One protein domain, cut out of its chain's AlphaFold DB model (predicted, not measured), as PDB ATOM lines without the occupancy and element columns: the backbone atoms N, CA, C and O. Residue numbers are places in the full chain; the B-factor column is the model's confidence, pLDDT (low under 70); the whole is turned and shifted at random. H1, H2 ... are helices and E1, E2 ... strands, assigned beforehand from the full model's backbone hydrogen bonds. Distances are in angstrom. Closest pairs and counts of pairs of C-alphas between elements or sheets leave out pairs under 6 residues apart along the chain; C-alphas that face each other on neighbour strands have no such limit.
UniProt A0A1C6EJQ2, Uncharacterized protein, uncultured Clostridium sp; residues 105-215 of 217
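What this domain is: This is residues 105 to 215 of the 217 residues of an uncharacterized protein of uncultured Clostridium sp (UniProt A0A1C6EJQ2). The chain, with little regular structure, winds in stacked turns walled by parallel strands: E1 E2 E3 E6, E4 E7, and E5 E8. H1 is near one end, H2 at the other. The printed part has 111 residues, 42 in two named helices and eight strands, of mixed class. It is compact, radius of gyration of the C-alphas 13.8 A, spans 42 by 36 by 21 A.

Where its parts are: Find E1, residues 113-116, from C-alpha 113 at (78.723, 103.173, 64.686). Then come H1, 118-127, 14.2 A; E2, 137-140; E3, 157-159; E4, 162-164; E5, 167-169; E6, 177-179; E7, 182-184; E8, 187-189; and H2, 208-213, ending at (65.181, 84.576, 94.302).

How they stand to each other: E1, H1, E2 form a strand-helix-strand unit, a helix between parallel neighbours, its crossover right-handed. Within hydrogen-bond range find N 138 and O 114, 2.8 A, across E1 and E2, every O i to N i+4 pair of H1 and 1 of 2 in H2.

The domain as a whole: The printed part has no cut, long links E2 to E3 and E8 to H2, and pLDDT under 70 at residues 194 to 215.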
ATOM      1  N   HIS A 105      79.975 107.701  64.609       91.06
ATOM      2  CA  HIS A 105      81.096 107.649  65.532       91.06
ATOM      3  C   HIS A 105      82.207 106.815  64.892       91.06
ATOM      4  O   HIS A 105      82.022 105.623  64.637       91.06
ATOM      5  N   ASP A 106      83.329 107.471  64.612       86.94
ATOM      6  CA  ASP A 106      84.546 106.851  64.102       86.94
ATOM      7  C   ASP A 106      85.583 106.812  65.229       86.94
ATOM      8  O   ASP A 106      86.123 107.841  65.641       86.94
ATOM      9  N   ASP A 107      85.814 105.616  65.760       77.44
ATOM     10  CA  ASP A 107      86.820 105.315  66.777       77.44
ATOM     11  C   ASP A 107      88.129 104.790  66.157       77.44
ATOM     12  O   ASP A 107      88.997 104.269  66.863       77.44
ATOM     13  N   GLY A 108      88.281 104.900  64.832       78.38
ATOM     14  CA  GLY A 108      89.365 104.289  64.072       78.38
ATOM     15  C   GLY A 108      89.170 102.791  63.824       78.38
ATOM     16  O   GLY A 108      90.073 102.143  63.285       78.38
ATOM     17  N   SER A 109      88.024 102.213  64.203       80.31
ATOM     18  CA  SER A 109      87.670 100.846  63.828       80.31
ATOM     19  C   SER A 109      87.126 100.782  62.391       80.31
ATOM     20  O   SER A 109      86.572 101.752  61.875       80.31
ATOM     21  N   PRO A 110      87.214  99.620  61.716       79.50
ATOM     22  CA  PRO A 110      86.651  99.451  60.374       79.50
ATOM     23  C   PRO A 110      85.109  99.440  60.341       79.50
ATOM     24  O   PRO A 110      84.529  99.260  59.271       79.50
ATOM     25  N   TYR A 111      84.438  99.595  61.488       82.44
ATOM     26  CA  TYR A 111      82.986  99.502  61.621       82.44
ATOM     27  C   TYR A 111      82.435 100.729  62.368       82.44
ATOM     28  O   TYR A 111      82.105 100.609  63.550       82.44
ATOM     29  N   PRO A 112      82.307 101.896  61.705       90.25
ATOM     30  CA  PRO A 112      81.762 103.088  62.344       90.25
ATOM     31  C   PRO A 112      80.333 102.836  62.843       90.25
ATOM     32  O   PRO A 112      79.537 102.157  62.187       90.25
ATOM     33  N   LEU A 113      80.005 103.388  64.010       94.94
ATOM     34  CA  LEU A 113      78.723 103.173  64.686       94.94
ATOM     35  C   LEU A 113      77.802 104.378  64.507       94.94
ATOM     36  O   LEU A 113      78.263 105.517  64.452       94.94
ATOM     37  N   LYS A 114      76.486 104.158  64.472       95.94
ATOM     38  CA  LYS A 114      75.516 105.267  64.453       95.94
ATOM     39  C   LYS A 114      75.497 105.949  65.816       95.94
ATOM     40  O   LYS A 114      75.183 105.305  66.812       95.94
ATOM     41  N   MET A 115      75.799 107.235  65.883       96.00
ATOM     42  CA  MET A 115      75.721 107.993  67.125       96.00
ATOM     43  C   MET A 115      74.261 108.312  67.449       96.00
ATOM     44  O   MET A 115      73.569 108.964  66.665       96.00
ATOM     45  N   ILE A 116      73.808 107.878  68.622       96.94
ATOM     46  CA  ILE A 116      72.472 108.166  69.138       96.94
ATOM     47  C   ILE A 116      72.629 108.930  70.448       96.94
ATOM     48  O   ILE A 116      73.054 108.375  71.459       96.94
ATOM     49  N   ASP A 117      72.296 110.221  70.411       95.50
ATOM     50  CA  ASP A 117      72.236 111.083  71.591       95.50
ATOM     51  C   ASP A 117      70.851 111.024  72.263       95.50
ATOM     52  O   ASP A 117      69.905 110.414  71.751       95.50
ATOM     53  N   GLN A 118      70.717 111.674  73.425       95.44
ATOM     54  CA  GLN A 118      69.452 111.704  74.167       95.44
ATOM     55  C   GLN A 118      68.301 112.271  73.327       95.44
ATOM     56  O   GLN A 118      67.189 111.756  73.389       95.44
ATOM     57  N   ARG A 119      68.561 113.308  72.520       94.88
ATOM     58  CA  ARG A 119      67.531 113.976  71.717       94.88
ATOM     59  C   ARG A 119      66.978 113.033  70.652       94.88
ATOM     60  O   ARG A 119      65.766 112.960  70.477       94.88
ATOM     61  N   LEU A 120      67.855 112.320  69.948       95.56
ATOM     62  CA  LEU A 120      67.460 111.359  68.926       95.56
ATOM     63  C   LEU A 120      66.731 110.160  69.540       95.56
ATOM     64  O   LEU A 120      65.711 109.725  69.011       95.56
ATOM     65  N   TYR A 121      67.216 109.665  70.679       96.12
ATOM     66  CA  TYR A 121      66.531 108.613  71.422       96.12
ATOM     67  C   TYR A 121      65.126 109.045  71.868       96.12
ATOM     68  O   TYR A 121      64.178 108.289  71.677       96.12
ATOM     69  N   ASP A 122      64.968 110.259  72.403       94.94
ATOM     70  CA  ASP A 122      63.671 110.786  72.841       94.94
ATOM     71  C   ASP A 122      62.690 110.944  71.682       94.94
ATOM     72  O   ASP A 122      61.509 110.623  71.822       94.94
ATOM     73  N   GLN A 123      63.180 111.408  70.533       94.50
ATOM     74  CA  GLN A 123      62.380 111.517  69.320       94.50
ATOM     75  C   GLN A 123      61.899 110.132  68.867       94.50
ATOM     76  O   GLN A 123      60.698 109.914  68.709       94.50
ATOM     77  N   ALA A 124      62.808 109.159  68.771       95.12
ATOM     78  CA  ALA A 124      62.467 107.794  68.380       95.12
ATOM     79  C   ALA A 124      61.560 107.087  69.404       95.12
ATOM     80  O   ALA A 124      60.661 106.340  69.027       95.12
ATOM     81  N   ALA A 125      61.719 107.362  70.699       94.69
ATOM     82  CA  ALA A 125      60.835 106.850  71.742       94.69
ATOM     83  C   ALA A 125      59.397 107.385  71.604       94.69
ATOM     84  O   ALA A 125      58.434 106.680  71.937       94.69
ATOM     85  N   GLN A 126      59.240 108.620  71.119       92.88
ATOM     86  CA  GLN A 126      57.941 109.243  70.888       92.88
ATOM     87  C   GLN A 126      57.286 108.736  69.604       92.88
ATOM     88  O   GLN A 126      56.124 108.317  69.665       92.88
ATOM     89  N   ASP A 127      58.035 108.739  68.501       93.31
ATOM     90  CA  ASP A 127      57.546 108.395  67.163       93.31
ATOM     91  C   ASP A 127      57.403 106.880  66.950       93.31
ATOM     92  O   ASP A 127      56.563 106.422  66.176       93.31
ATOM     93  N   GLY A 128      58.189 106.096  67.685       94.50
ATOM     94  CA  GLY A 128      58.356 104.660  67.520       94.50
ATOM     95  C   GLY A 128      59.715 104.327  66.917       94.50
ATOM     96  O   GLY A 128      60.154 104.954  65.954       94.50
ATOM     97  N   PHE A 129      60.383 103.318  67.475       96.00
ATOM     98  CA  PHE A 129      61.729 102.958  67.035       96.00
ATOM     99  C   PHE A 129      61.699 102.311  65.641       96.00
ATOM    100  O   PHE A 129      60.905 101.385  65.433       96.00
ATOM    101  N   PRO A 130      62.573 102.736  64.713       95.12
ATOM    102  CA  PRO A 130      62.699 102.083  63.423       95.12
ATOM    103  C   PRO A 130      63.412 100.728  63.513       95.12
ATOM    104  O   PRO A 130      64.106 100.431  64.498       95.12
ATOM    105  N   PRO A 131      63.276  99.873  62.483       92.75
ATOM    106  CA  PRO A 131      64.021  98.625  62.403       92.75
ATOM    107  C   PRO A 131      65.524  98.859  62.573       92.75
ATOM    108  O   PRO A 131      66.099  99.774  61.987       92.75
ATOM    109  N   ARG A 132      66.180  98.012  63.376       92.75
ATOM    110  CA  ARG A 132      67.628  98.088  63.660       92.75
ATOM    111  C   ARG A 132      68.090  99.436  64.228       92.75
ATOM    112  O   ARG A 132      69.283  99.718  64.159       92.75
ATOM    113  N   PHE A 133      67.194 100.245  64.809       96.38
ATOM    114  CA  PHE A 133      67.547 101.522  65.439       96.38
ATOM    115  C   PHE A 133      68.739 101.362  66.382       96.38
ATOM    116  O   PHE A 133      69.736 102.057  66.234       96.38
ATOM    117  N   PHE A 134      68.667 100.365  67.266       96.62
ATOM    118  CA  PHE A 134      69.664 100.130  68.301       96.62
ATOM    119  C   PHE A 134      70.932  99.432  67.808       96.62
ATOM    120  O   PHE A 134      72.013  99.785  68.263       96.62
ATOM    121  N   ARG A 135      70.819  98.497  66.864       95.50
ATOM    122  CA  ARG A 135      71.932  97.699  66.334       95.50
ATOM    123  C   ARG A 135      73.076  98.582  65.837       95.50
ATOM    124  O   ARG A 135      72.813  99.520  65.086       95.50
ATOM    125  N   GLU A 136      74.318  98.221  66.161       95.25
ATOM    126  CA  GLU A 136      75.535  98.884  65.661       95.25
ATOM    127  C   GLU A 136      75.523 100.402  65.921       95.25
ATOM    128  O   GLU A 136      75.829 101.215  65.045       95.25
ATOM    129  N   SER A 137      75.130 100.779  67.140       96.38
ATOM    130  CA  SER A 137      75.010 102.180  67.555       96.38
ATOM    131  C   SER A 137      75.926 102.515  68.725       96.38
ATOM    132  O   SER A 137      76.210 101.672  69.570       96.38
ATOM    133  N   TYR A 138      76.361 103.767  68.777       96.38
ATOM    134  CA  TYR A 138      77.119 104.363  69.863       96.38
ATOM    135  C   TYR A 138      76.208 105.301  70.657       96.38
ATOM    136  O   TYR A 138      75.689 106.281  70.119       96.38
ATOM    137  N   PHE A 139      76.019 104.994  71.936       96.56
ATOM    138  CA  PHE A 139      75.224 105.777  72.874       96.56
ATOM    139  C   PHE A 139      76.150 106.442  73.891       96.56
ATOM    140  O   PHE A 139      76.880 105.752  74.605       96.56
ATOM    141  N   ASP A 140      76.082 107.768  73.987       91.88
ATOM    142  CA  ASP A 140      76.861 108.558  74.944       91.88
ATOM    143  C   ASP A 140      75.934 109.316  75.893       91.88
ATOM    144  O   ASP A 140      75.128 110.146  75.468       91.88
ATOM    145  N   ASN A 141      76.031 108.997  77.184       93.19
ATOM    146  CA  ASN A 141      75.244 109.591  78.265       93.19
ATOM    147  C   ASN A 141      73.717 109.553  78.029       93.19
ATOM    148  O   ASN A 141      72.988 110.454  78.445       93.19
ATOM    149  N   VAL A 142      73.220 108.494  77.377       95.56
ATOM    150  CA  VAL A 142      71.788 108.316  77.080       95.56
ATOM    151  C   VAL A 142      71.065 107.639  78.241       95.56
ATOM    152  O   VAL A 142      71.504 106.615  78.770       95.56
ATOM    153  N   THR A 143      69.912 108.192  78.608       94.06
ATOM    154  CA  THR A 143      68.969 107.617  79.567       94.06
ATOM    155  C   THR A 143      67.870 106.848  78.839       94.06
ATOM    156  O   THR A 143      66.949 107.433  78.271       94.06
ATOM    157  N   PHE A 144      67.939 105.522  78.907       94.31
ATOM    158  CA  PHE A 144      66.950 104.605  78.360       94.31
ATOM    159  C   PHE A 144      65.805 104.397  79.347       94.31
ATOM    160  O   PHE A 144      65.975 103.717  80.359       94.31
ATOM    161  N   TYR A 145      64.622 104.914  79.031       92.94
ATOM    162  CA  TYR A 145      63.402 104.724  79.830       92.94
ATOM    163  C   TYR A 145      62.353 103.837  79.150       92.94
ATOM    164  O   TYR A 145      61.346 103.469  79.757       92.94
ATOM    165  N   CYS A 146      62.584 103.463  77.894       93.50
ATOM    166  CA  CYS A 146      61.803 102.467  77.178       93.50
ATOM    167  C   CYS A 146      62.672 101.684  76.183       93.50
ATOM    168  O   CYS A 146      63.653 102.191  75.637       93.50
ATOM    169  N   LEU A 147      62.319 100.423  75.958       94.19
ATOM    170  CA  LEU A 147      62.988  99.555  75.000       94.19
ATOM    171  C   LEU A 147      61.957  98.549  74.464       94.19
ATOM    172  O   LEU A 147      61.159  98.039  75.260       94.19
ATOM    173  N   PRO A 148      61.930  98.264  73.151       94.44
ATOM    174  CA  PRO A 148      61.160  97.150  72.616       94.44
ATOM    175  C   PRO A 148      61.578  95.819  73.245       94.44
ATOM    176  O   PRO A 148      62.760  95.584  73.506       94.44
ATOM    177  N   ASP A 149      60.614  94.918  73.437       92.94
ATOM    178  CA  ASP A 149      60.947  93.512  73.671       92.94
ATOM    179  C   ASP A 149      61.731  92.999  72.442       92.94
ATOM    180  O   ASP A 149      61.480  93.443  71.322       92.94
ATOM    181  N   VAL A 150      62.698  92.103  72.665       92.12
ATOM    182  CA  VAL A 150      63.631  91.569  71.653       92.12
ATOM    183  C   VAL A 150      64.416  92.631  70.868       92.12
ATOM    184  O   VAL A 150      64.758  92.429  69.706       92.12
ATOM    185  N   ALA A 151      64.726  93.768  71.502       94.00
ATOM    186  CA  ALA A 151      65.577  94.787  70.898       94.00
ATOM    187  C   ALA A 151      66.953  94.223  70.494       94.00
ATOM    188  O   ALA A 151      67.672  93.654  71.319       94.00
ATOM    189  N   ASP A 152      67.316  94.432  69.227       95.06
ATOM    190  CA  ASP A 152      68.621  94.088  68.657       95.06
ATOM    191  C   ASP A 152      69.644  95.179  69.009       95.06
ATOM    192  O   ASP A 152      69.667  96.235  68.377       95.06
ATOM    193  N   LEU A 153      70.464  94.931  70.033       94.62
ATOM    194  CA  LEU A 153      71.544  95.818  70.488       94.62
ATOM    195  C   LEU A 153      72.915  95.283  70.040       94.62
ATOM    196  O   LEU A 153      73.949  95.696  70.575       94.62
ATOM    197  N   TYR A 154      72.944  94.387  69.048       92.38
ATOM    198  CA  TYR A 154      74.159  93.744  68.566       92.38
ATOM    199  C   TYR A 154      75.241  94.765  68.200       92.38
ATOM    200  O   TYR A 154      74.968  95.751  67.510       92.38
ATOM    201  N   ARG A 155      76.476  94.511  68.658       90.56
ATOM    202  CA  ARG A 155      77.675  95.329  68.381       90.56
ATOM    203  C   ARG A 155      77.499  96.826  68.691       90.56
ATOM    204  O   ARG A 155      78.107  97.669  68.038       90.56
ATOM    205  N   SER A 156      76.650  97.151  69.664       93.56
ATOM    206  CA  SER A 156      76.431  98.530  70.115       93.56
ATOM    207  C   SER A 156      77.334  98.881  71.290       93.56
ATOM    208  O   SER A 156      77.739  98.006  72.057       93.56
ATOM    209  N   GLU A 157      77.610 100.164  71.471       93.06
ATOM    210  CA  GLU A 157      78.411 100.676  72.573       93.06
ATOM    211  C   GLU A 157      77.623 101.649  73.441       93.06
ATOM    212  O   GLU A 157      76.954 102.543  72.936       93.06
ATOM    213  N   PHE A 158      77.734 101.487  74.755       92.94
ATOM    214  CA  PHE A 158      77.054 102.310  75.749       92.94
ATOM    215  C   PHE A 158      78.098 102.935  76.661       92.94
ATOM    216  O   PHE A 158      78.739 102.227  77.434       92.94
ATOM    217  N   HIS A 159      78.269 104.249  76.592       90.81
ATOM    218  CA  HIS A 159      79.227 104.997  77.403       90.81
ATOM    219  C   HIS A 159      78.462 105.928  78.337       90.81
ATOM    220  O   HIS A 159      77.661 106.742  77.889       90.81
ATOM    221  N   GLY A 160      78.630 105.754  79.652       89.81
ATOM    222  CA  GLY A 160      77.957 106.602  80.648       89.81
ATOM    223  C   GLY A 160      76.422 106.530  80.618       89.81
ATOM    224  O   GLY A 160      75.745 107.420  81.125       89.81
ATOM    225  N   CYS A 161      75.847 105.495  80.002       92.50
ATOM    226  CA  CYS A 161      74.408 105.388  79.800       92.50
ATOM    227  C   CYS A 161      73.675 104.951  81.071       92.50
ATOM    228  O   CYS A 161      74.221 104.303  81.967       92.50
ATOM    229  N   THR A 162      72.386 105.262  81.128       90.62
ATOM    230  CA  THR A 162      71.531 104.934  82.265       90.62
ATOM    231  C   THR A 162      70.281 104.218  81.780       90.62
ATOM    232  O   THR A 162      69.483 104.776  81.040       90.62
ATOM    233  N   PHE A 163      70.074 102.976  82.203       90.44
ATOM    234  CA  PHE A 163      68.831 102.248  81.979       90.44
ATOM    235  C   PHE A 163      67.924 102.469  83.183       90.44
ATOM    236  O   PHE A 163      68.199 101.980  84.282       90.44
ATOM    237  N   ALA A 164      66.856 103.224  82.955       87.88
ATOM    238  CA  ALA A 164      66.051 103.861  83.974       87.88
ATOM    239  C   ALA A 164      64.613 103.371  83.962       87.88
ATOM    240  O   ALA A 164      63.843 103.762  83.091       87.88
ATOM    241  N   VAL A 165      64.223 102.546  84.941       87.44
ATOM    242  CA  VAL A 165      62.837 102.042  85.037       87.44
ATOM    243  C   VAL A 165      62.396 101.466  83.686       87.44
ATOM    244  O   VAL A 165      61.328 101.772  83.161       87.44
ATOM    245  N   CYS A 166      63.285 100.667  83.090       87.44
ATOM    246  CA  CYS A 166      63.148 100.172  81.728       87.44
ATOM    247  C   CYS A 166      62.873  98.663  81.719       87.44
ATOM    248  O   CYS A 166      63.395  97.897  82.539       87.44
ATOM    249  N   ARG A 167      62.015  98.224  80.795       90.19
ATOM    250  CA  ARG A 167      61.730  96.809  80.553       90.19
ATOM    251  C   ARG A 167      62.721  96.308  79.512       90.19
ATOM    252  O   ARG A 167      62.721  96.790  78.391       90.19
ATOM    253  N   ILE A 168      63.534  95.327  79.885       90.12
ATOM    254  CA  ILE A 168      64.539  94.713  79.018       90.12
ATOM    255  C   ILE A 168      64.204  93.227  78.935       90.12
ATOM    256  O   ILE A 168      64.624  92.437  79.779       90.12
ATOM    257  N   ASN A 169      63.375  92.858  77.962       89.06
ATOM    258  CA  ASN A 169      62.938  91.480  77.772       89.06
ATOM    259  C   ASN A 169      63.412  90.951  76.420       89.06
ATOM    260  O   ASN A 169      63.063  91.531  75.396       89.06
ATOM    261  N   GLY A 170      64.172  89.858  76.402       87.44
ATOM    262  CA  GLY A 170      64.604  89.225  75.150       87.44
ATOM    263  C   GLY A 170      65.696  89.982  74.387       87.44
ATOM    264  O   GLY A 170      65.993  89.612  73.258       87.44
ATOM    265  N   ALA A 171      66.237  91.063  74.953       89.94
ATOM    266  CA  ALA A 171      67.177  91.938  74.260       89.94
ATOM    267  C   ALA A 171      68.500  91.220  73.945       89.94
ATOM    268  O   ALA A 171      69.006  90.443  74.764       89.94
ATOM    269  N   ASP A 172      69.057  91.510  72.772       90.12
ATOM    270  CA  ASP A 172      70.285  90.898  72.273       90.12
ATOM    271  C   ASP A 172      71.472  91.857  72.415       90.12
ATOM    272  O   ASP A 172      71.619  92.793  71.633       90.12
ATOM    273  N   PHE A 173      72.328  91.617  73.413       87.81
ATOM    274  CA  PHE A 173      73.562  92.371  73.661       87.81
ATOM    275  C   PHE A 173      74.809  91.652  73.122       87.81
ATOM    276  O   PHE A 173      75.927  91.897  73.585       87.81
ATOM    277  N   GLN A 174      74.669  90.735  72.164       85.94
ATOM    278  CA  GLN A 174      75.818  90.067  71.558       85.94
ATOM    279  C   GLN A 174      76.816  91.068  70.962       85.94
ATOM    280  O   GLN A 174      76.457  91.975  70.212       85.94
ATOM    281  N   SER A 175      78.094  90.911  71.325       86.50
ATOM    282  CA  SER A 175      79.186  91.819  70.934       86.50
ATOM    283  C   SER A 175      78.989  93.289  71.338       86.50
ATOM    284  O   SER A 175      79.758  94.139  70.892       86.50
ATOM    285  N   ALA A 176      77.996  93.602  72.176       89.00
ATOM    286  CA  ALA A 176      77.809  94.939  72.714       89.00
ATOM    287  C   ALA A 176      78.824  95.227  73.828       89.00
ATOM    288  O   ALA A 176      79.254  94.325  74.555       89.00
ATOM    289  N   ARG A 177      79.187  96.499  73.991       86.75
ATOM    290  CA  ARG A 177      80.116  96.958  75.029       86.75
ATOM    291  C   ARG A 177      79.435  97.997  75.904       86.75
ATOM    292  O   ARG A 177      78.878  98.966  75.404       86.75
ATOM    293  N   ILE A 178      79.464  97.790  77.216       87.62
ATOM    294  CA  ILE A 178      78.810  98.675  78.184       87.62
ATOM    295  C   ILE A 178      79.885  99.224  79.118       87.62
ATOM    296  O   ILE A 178      80.457  98.484  79.913       87.62
ATOM    297  N   TYR A 179      80.153 100.520  79.035       85.12
ATOM    298  CA  TYR A 179      81.163 101.241  79.799       85.12
ATOM    299  C   TYR A 179      80.504 102.241  80.741       85.12
ATOM    300  O   TYR A 179      79.675 103.051  80.323       85.12
ATOM    301  N   ASN A 180      80.880 102.200  82.023       86.62
ATOM    302  CA  ASN A 180      80.447 103.162  83.047       86.62
ATOM    303  C   ASN A 180      78.928 103.427  83.067       86.62
ATOM    304  O   ASN A 180      78.494 104.525  83.399       86.62
ATOM    305  N   SER A 181      78.125 102.433  82.684       86.25
ATOM    306  CA  SER A 181      76.677 102.572  82.556       86.25
ATOM    307  C   SER A 181      75.963 101.901  83.724       86.25
ATOM    308  O   SER A 181      76.491 100.974  84.344       86.25
ATOM    309  N   THR A 182      74.752 102.355  84.030       85.19
ATOM    310  CA  THR A 182      73.992 101.893  85.197       85.19
ATOM    311  C   THR A 182      72.613 101.371  84.813       85.19
ATOM    312  O   THR A 182      72.017 101.809  83.836       85.19
ATOM    313  N   PHE A 183      72.097 100.420  85.594       85.62
ATOM    314  CA  PHE A 183      70.740  99.892  85.462       85.62
ATOM    315  C   PHE A 183      70.020 100.095  86.790       85.62
ATOM    316  O   PHE A 183      70.468  99.585  87.819       85.62
ATOM    317  N   HIS A 184      68.900 100.815  86.785       81.75
ATOM    318  CA  HIS A 184      68.136 101.091  87.992       81.75
ATOM    319  C   HIS A 184      66.655 100.795  87.812       81.75
ATOM    320  O   HIS A 184      65.992 101.279  86.896       81.75
ATOM    321  N   SER A 185      66.119 100.003  88.745       79.94
ATOM    322  CA  SER A 185      64.694  99.656  88.781       79.94
ATOM    323  C   SER A 185      64.179  99.056  87.460       79.94
ATOM    324  O   SER A 185      63.000  99.185  87.140       79.94
ATOM    325  N   CYS A 186      65.061  98.406  86.693       84.88
ATOM    326  CA  CYS A 186      64.726  97.754  85.431       84.88
ATOM    327  C   CYS A 186      64.131  96.365  85.661       84.88
ATOM    328  O   CYS A 186      64.525  95.644  86.580       84.88
ATOM    329  N   ARG A 187      63.239  95.952  84.759       85.69
ATOM    330  CA  ARG A 187      62.766  94.568  84.671       85.69
ATOM    331  C   ARG A 187      63.539  93.859  83.565       85.69
ATOM    332  O   ARG A 187      63.231  94.062  82.395       85.69
ATOM    333  N   ILE A 188      64.522  93.046  83.945       85.81
ATOM    334  CA  ILE A 188      65.433  92.356  83.020       85.81
ATOM    335  C   ILE A 188      65.067  90.871  82.954       85.81
ATOM    336  O   ILE A 188      65.054  90.199  83.985       85.81
ATOM    337  N   GLN A 189      64.729  90.364  81.768       83.88
ATOM    338  CA  GLN A 189      64.306  88.975  81.543       83.88
ATOM    339  C   GLN A 189      64.832  88.471  80.191       83.88
ATOM    340  O   GLN A 189      64.826  89.213  79.214       83.88
ATOM    341  N   ASN A 190      65.263  87.207  80.119       82.44
ATOM    342  CA  ASN A 190      65.650  86.537  78.864       82.44
ATOM    343  C   ASN A 190      66.678  87.309  78.009       82.44
ATOM    344  O   ASN A 190      66.547  87.366  76.793       82.44
ATOM    345  N   VAL A 191      67.661  87.961  78.633       81.06
ATOM    346  CA  VAL A 191      68.655  88.779  77.919       81.06
ATOM    347  C   VAL A 191      69.848  87.931  77.495       81.06
ATOM    348  O   VAL A 191      70.360  87.141  78.290       81.06
ATOM    349  N   PHE A 192      70.309  88.130  76.262       74.56
ATOM    350  CA  PHE A 192      71.446  87.409  75.699       74.56
ATOM    351  C   PHE A 192      72.711  88.265  75.742       74.56
ATOM    352  O   PHE A 192      72.782  89.327  75.131       74.56
ATOM    353  N   PHE A 193      73.733  87.767  76.439       71.06
ATOM    354  CA  PHE A 193      75.092  88.301  76.411       71.06
ATOM    355  C   PHE A 193      76.007  87.197  75.870       71.06
ATOM    356  O   PHE A 193      76.330  86.270  76.609       71.06
ATOM    357  N   ALA A 194      76.416  87.248  74.597       55.47
ATOM    358  CA  ALA A 194      77.501  86.377  74.135       55.47
ATOM    359  C   ALA A 194      78.850  87.087  74.273       55.47
ATOM    360  O   ALA A 194      79.001  88.272  73.973       55.47
ATOM    361  N   THR A 195      79.808  86.310  74.764       46.34
ATOM    362  CA  THR A 195      81.189  86.635  75.126       46.34
ATOM    363  C   THR A 195      81.881  87.688  74.253       46.34
ATOM    364  O   THR A 195      82.015  87.512  73.045       46.34
ATOM    365  N   SER A 196      82.460  88.698  74.910       36.50
ATOM    366  CA  SER A 196      83.684  89.382  74.459       36.50
ATOM    367  C   SER A 196      84.786  89.113  75.496       36.50
ATOM    368  O   SER A 196      84.496  89.170  76.695       36.50
ATOM    369  N   PRO A 197      86.029  88.794  75.097       39.88
ATOM    370  CA  PRO A 197      87.092  88.478  76.042       39.88
ATOM    371  C   PRO A 197      87.537  89.750  76.785       39.88
ATOM    372  O   PRO A 197      87.994  90.706  76.173       39.88
ATOM    373  N   LEU A 198      87.412  89.731  78.116       34.53
ATOM    374  CA  LEU A 198      88.192  90.515  79.089       34.53
ATOM    375  C   LEU A 198      88.311  92.039  78.872       34.53
ATOM    376  O   LEU A 198      89.297  92.532  78.335       34.53
ATOM    377  N   ARG A 199      87.369  92.780  79.469       38.56
ATOM    378  CA  ARG A 199      87.576  93.889  80.436       38.56
ATOM    379  C   ARG A 199      86.327  94.764  80.448       38.56
ATOM    380  O   ARG A 199      86.303  95.793  79.797       38.56
ATOM    381  N   ILE A 200      85.319  94.381  81.225       40.06
ATOM    382  CA  ILE A 200      84.377  95.322  81.839       40.06
ATOM    383  C   ILE A 200      83.955  94.681  83.161       40.06
ATOM    384  O   ILE A 200      83.245  93.678  83.219       40.06
ATOM    385  N   LEU A 201      84.474  95.256  84.238       42.06
ATOM    386  CA  LEU A 201      83.991  95.075  85.591       42.06
ATOM    387  C   LEU A 201      82.641  95.807  85.682       42.06
ATOM    388  O   LEU A 201      82.606  96.974  86.051       42.06
ATOM    389  N   ILE A 202      81.532  95.157  85.326       44.66
ATOM    390  CA  ILE A 202      80.209  95.607  85.776       44.66
ATOM    391  C   ILE A 202      79.675  94.553  86.727       44.66
ATOM    392  O   ILE A 202      79.133  93.516  86.356       44.66
ATOM    393  N   LEU A 203      79.900  94.872  87.996       40.22
ATOM    394  CA  LEU A 203      78.963  94.716  89.091       40.22
ATOM    395  C   LEU A 203      77.501  94.685  88.575       40.22
ATOM    396  O   LEU A 203      76.795  95.690  88.571       40.22
ATOM    397  N   VAL A 204      77.000  93.506  88.204       43.22
ATOM    398  CA  VAL A 204      75.557  93.205  88.180       43.22
ATOM    399  C   VAL A 204      75.050  93.061  89.631       43.22
ATOM    400  O   VAL A 204      74.283  92.168  89.975       43.22
ATOM    401  N   THR A 205      75.518  93.908  90.550       40.78
ATOM    402  CA  THR A 205      75.348  93.745  92.006       40.78
ATOM    403  C   THR A 205      73.982  94.144  92.538       40.78
ATOM    404  O   THR A 205      73.768  94.006  93.736       40.78
ATOM    405  N   ALA A 206      73.037  94.602  91.715       38.12
ATOM    406  CA  ALA A 206      71.748  95.053  92.245       38.12
ATOM    407  C   ALA A 206      70.500  94.367  91.671       38.12
ATOM    408  O   ALA A 206      69.444  94.503  92.280       38.12
ATOM    409  N   ILE A 207      70.570  93.622  90.556       41.94
ATOM    410  CA  ILE A 207      69.343  93.076  89.929       41.94
ATOM    411  C   ILE A 207      69.361  91.547  89.762       41.94
ATOM    412  O   ILE A 207      68.305  90.936  89.922       41.94
ATOM    413  N   LEU A 208      70.519  90.888  89.585       43.12
ATOM    414  CA  LEU A 208      70.544  89.413  89.486       43.12
ATOM    415  C   LEU A 208      70.101  88.704  90.779       43.12
ATOM    416  O   LEU A 208      69.551  87.607  90.709       43.12
ATOM    417  N   LEU A 209      70.246  89.343  91.946       35.22
ATOM    418  CA  LEU A 209      69.736  88.799  93.212       35.22
ATOM    419  C   LEU A 209      68.201  88.813  93.299       35.22
ATOM    420  O   LEU A 209      67.642  87.959  93.974       35.22
ATOM    421  N   SER A 210      67.493  89.701  92.590       33.69
ATOM    422  CA  SER A 210      66.020  89.704  92.614       33.69
ATOM    423  C   SER A 210      65.409  88.739  91.598       33.69
ATOM    424  O   SER A 210      64.333  88.203  91.851       33.69
ATOM    425  N   SER A 211      66.061  88.510  90.455       35.53
ATOM    426  CA  SER A 211      65.532  87.623  89.412       35.53
ATOM    427  C   SER A 211      65.794  86.137  89.679       35.53
ATOM    428  O   SER A 211      65.064  85.307  89.149       35.53
ATOM    429  N   TYR A 212      66.785  85.789  90.512       32.19
ATOM    430  CA  TYR A 212      67.038  84.393  90.897       32.19
ATOM    431  C   TYR A 212      66.257  83.960  92.155       32.19
ATOM    432  O   TYR A 212      65.899  82.794  92.276       32.19
ATOM    433  N   LEU A 213      65.919  84.889  93.064       30.62
ATOM    434  CA  LEU A 213      65.181  84.576  94.302       30.62
ATOM    435  C   LEU A 213      63.649  84.505  94.143       30.62
ATOM    436  O   LEU A 213      62.988  83.979  95.029       30.62
ATOM    437  N   MET A 214      63.068  84.976  93.034       30.30
ATOM    438  CA  MET A 214      61.614  84.875  92.789       30.30
ATOM    439  C   MET A 214      61.174  83.606  92.037       30.30
ATOM    440  O   MET A 214      59.980  83.426  91.828       30.30
ATOM    441  N   ASN A 215      62.100  82.717  91.658       32.16
ATOM    442  CA  ASN A 215      61.770  81.438  91.009       32.16
ATOM    443  C   ASN A 215      61.832  80.221  91.956       32.16
ATOM    444  O   ASN A 215      61.656  79.095  91.500       32.16
TER     445      ASN A 215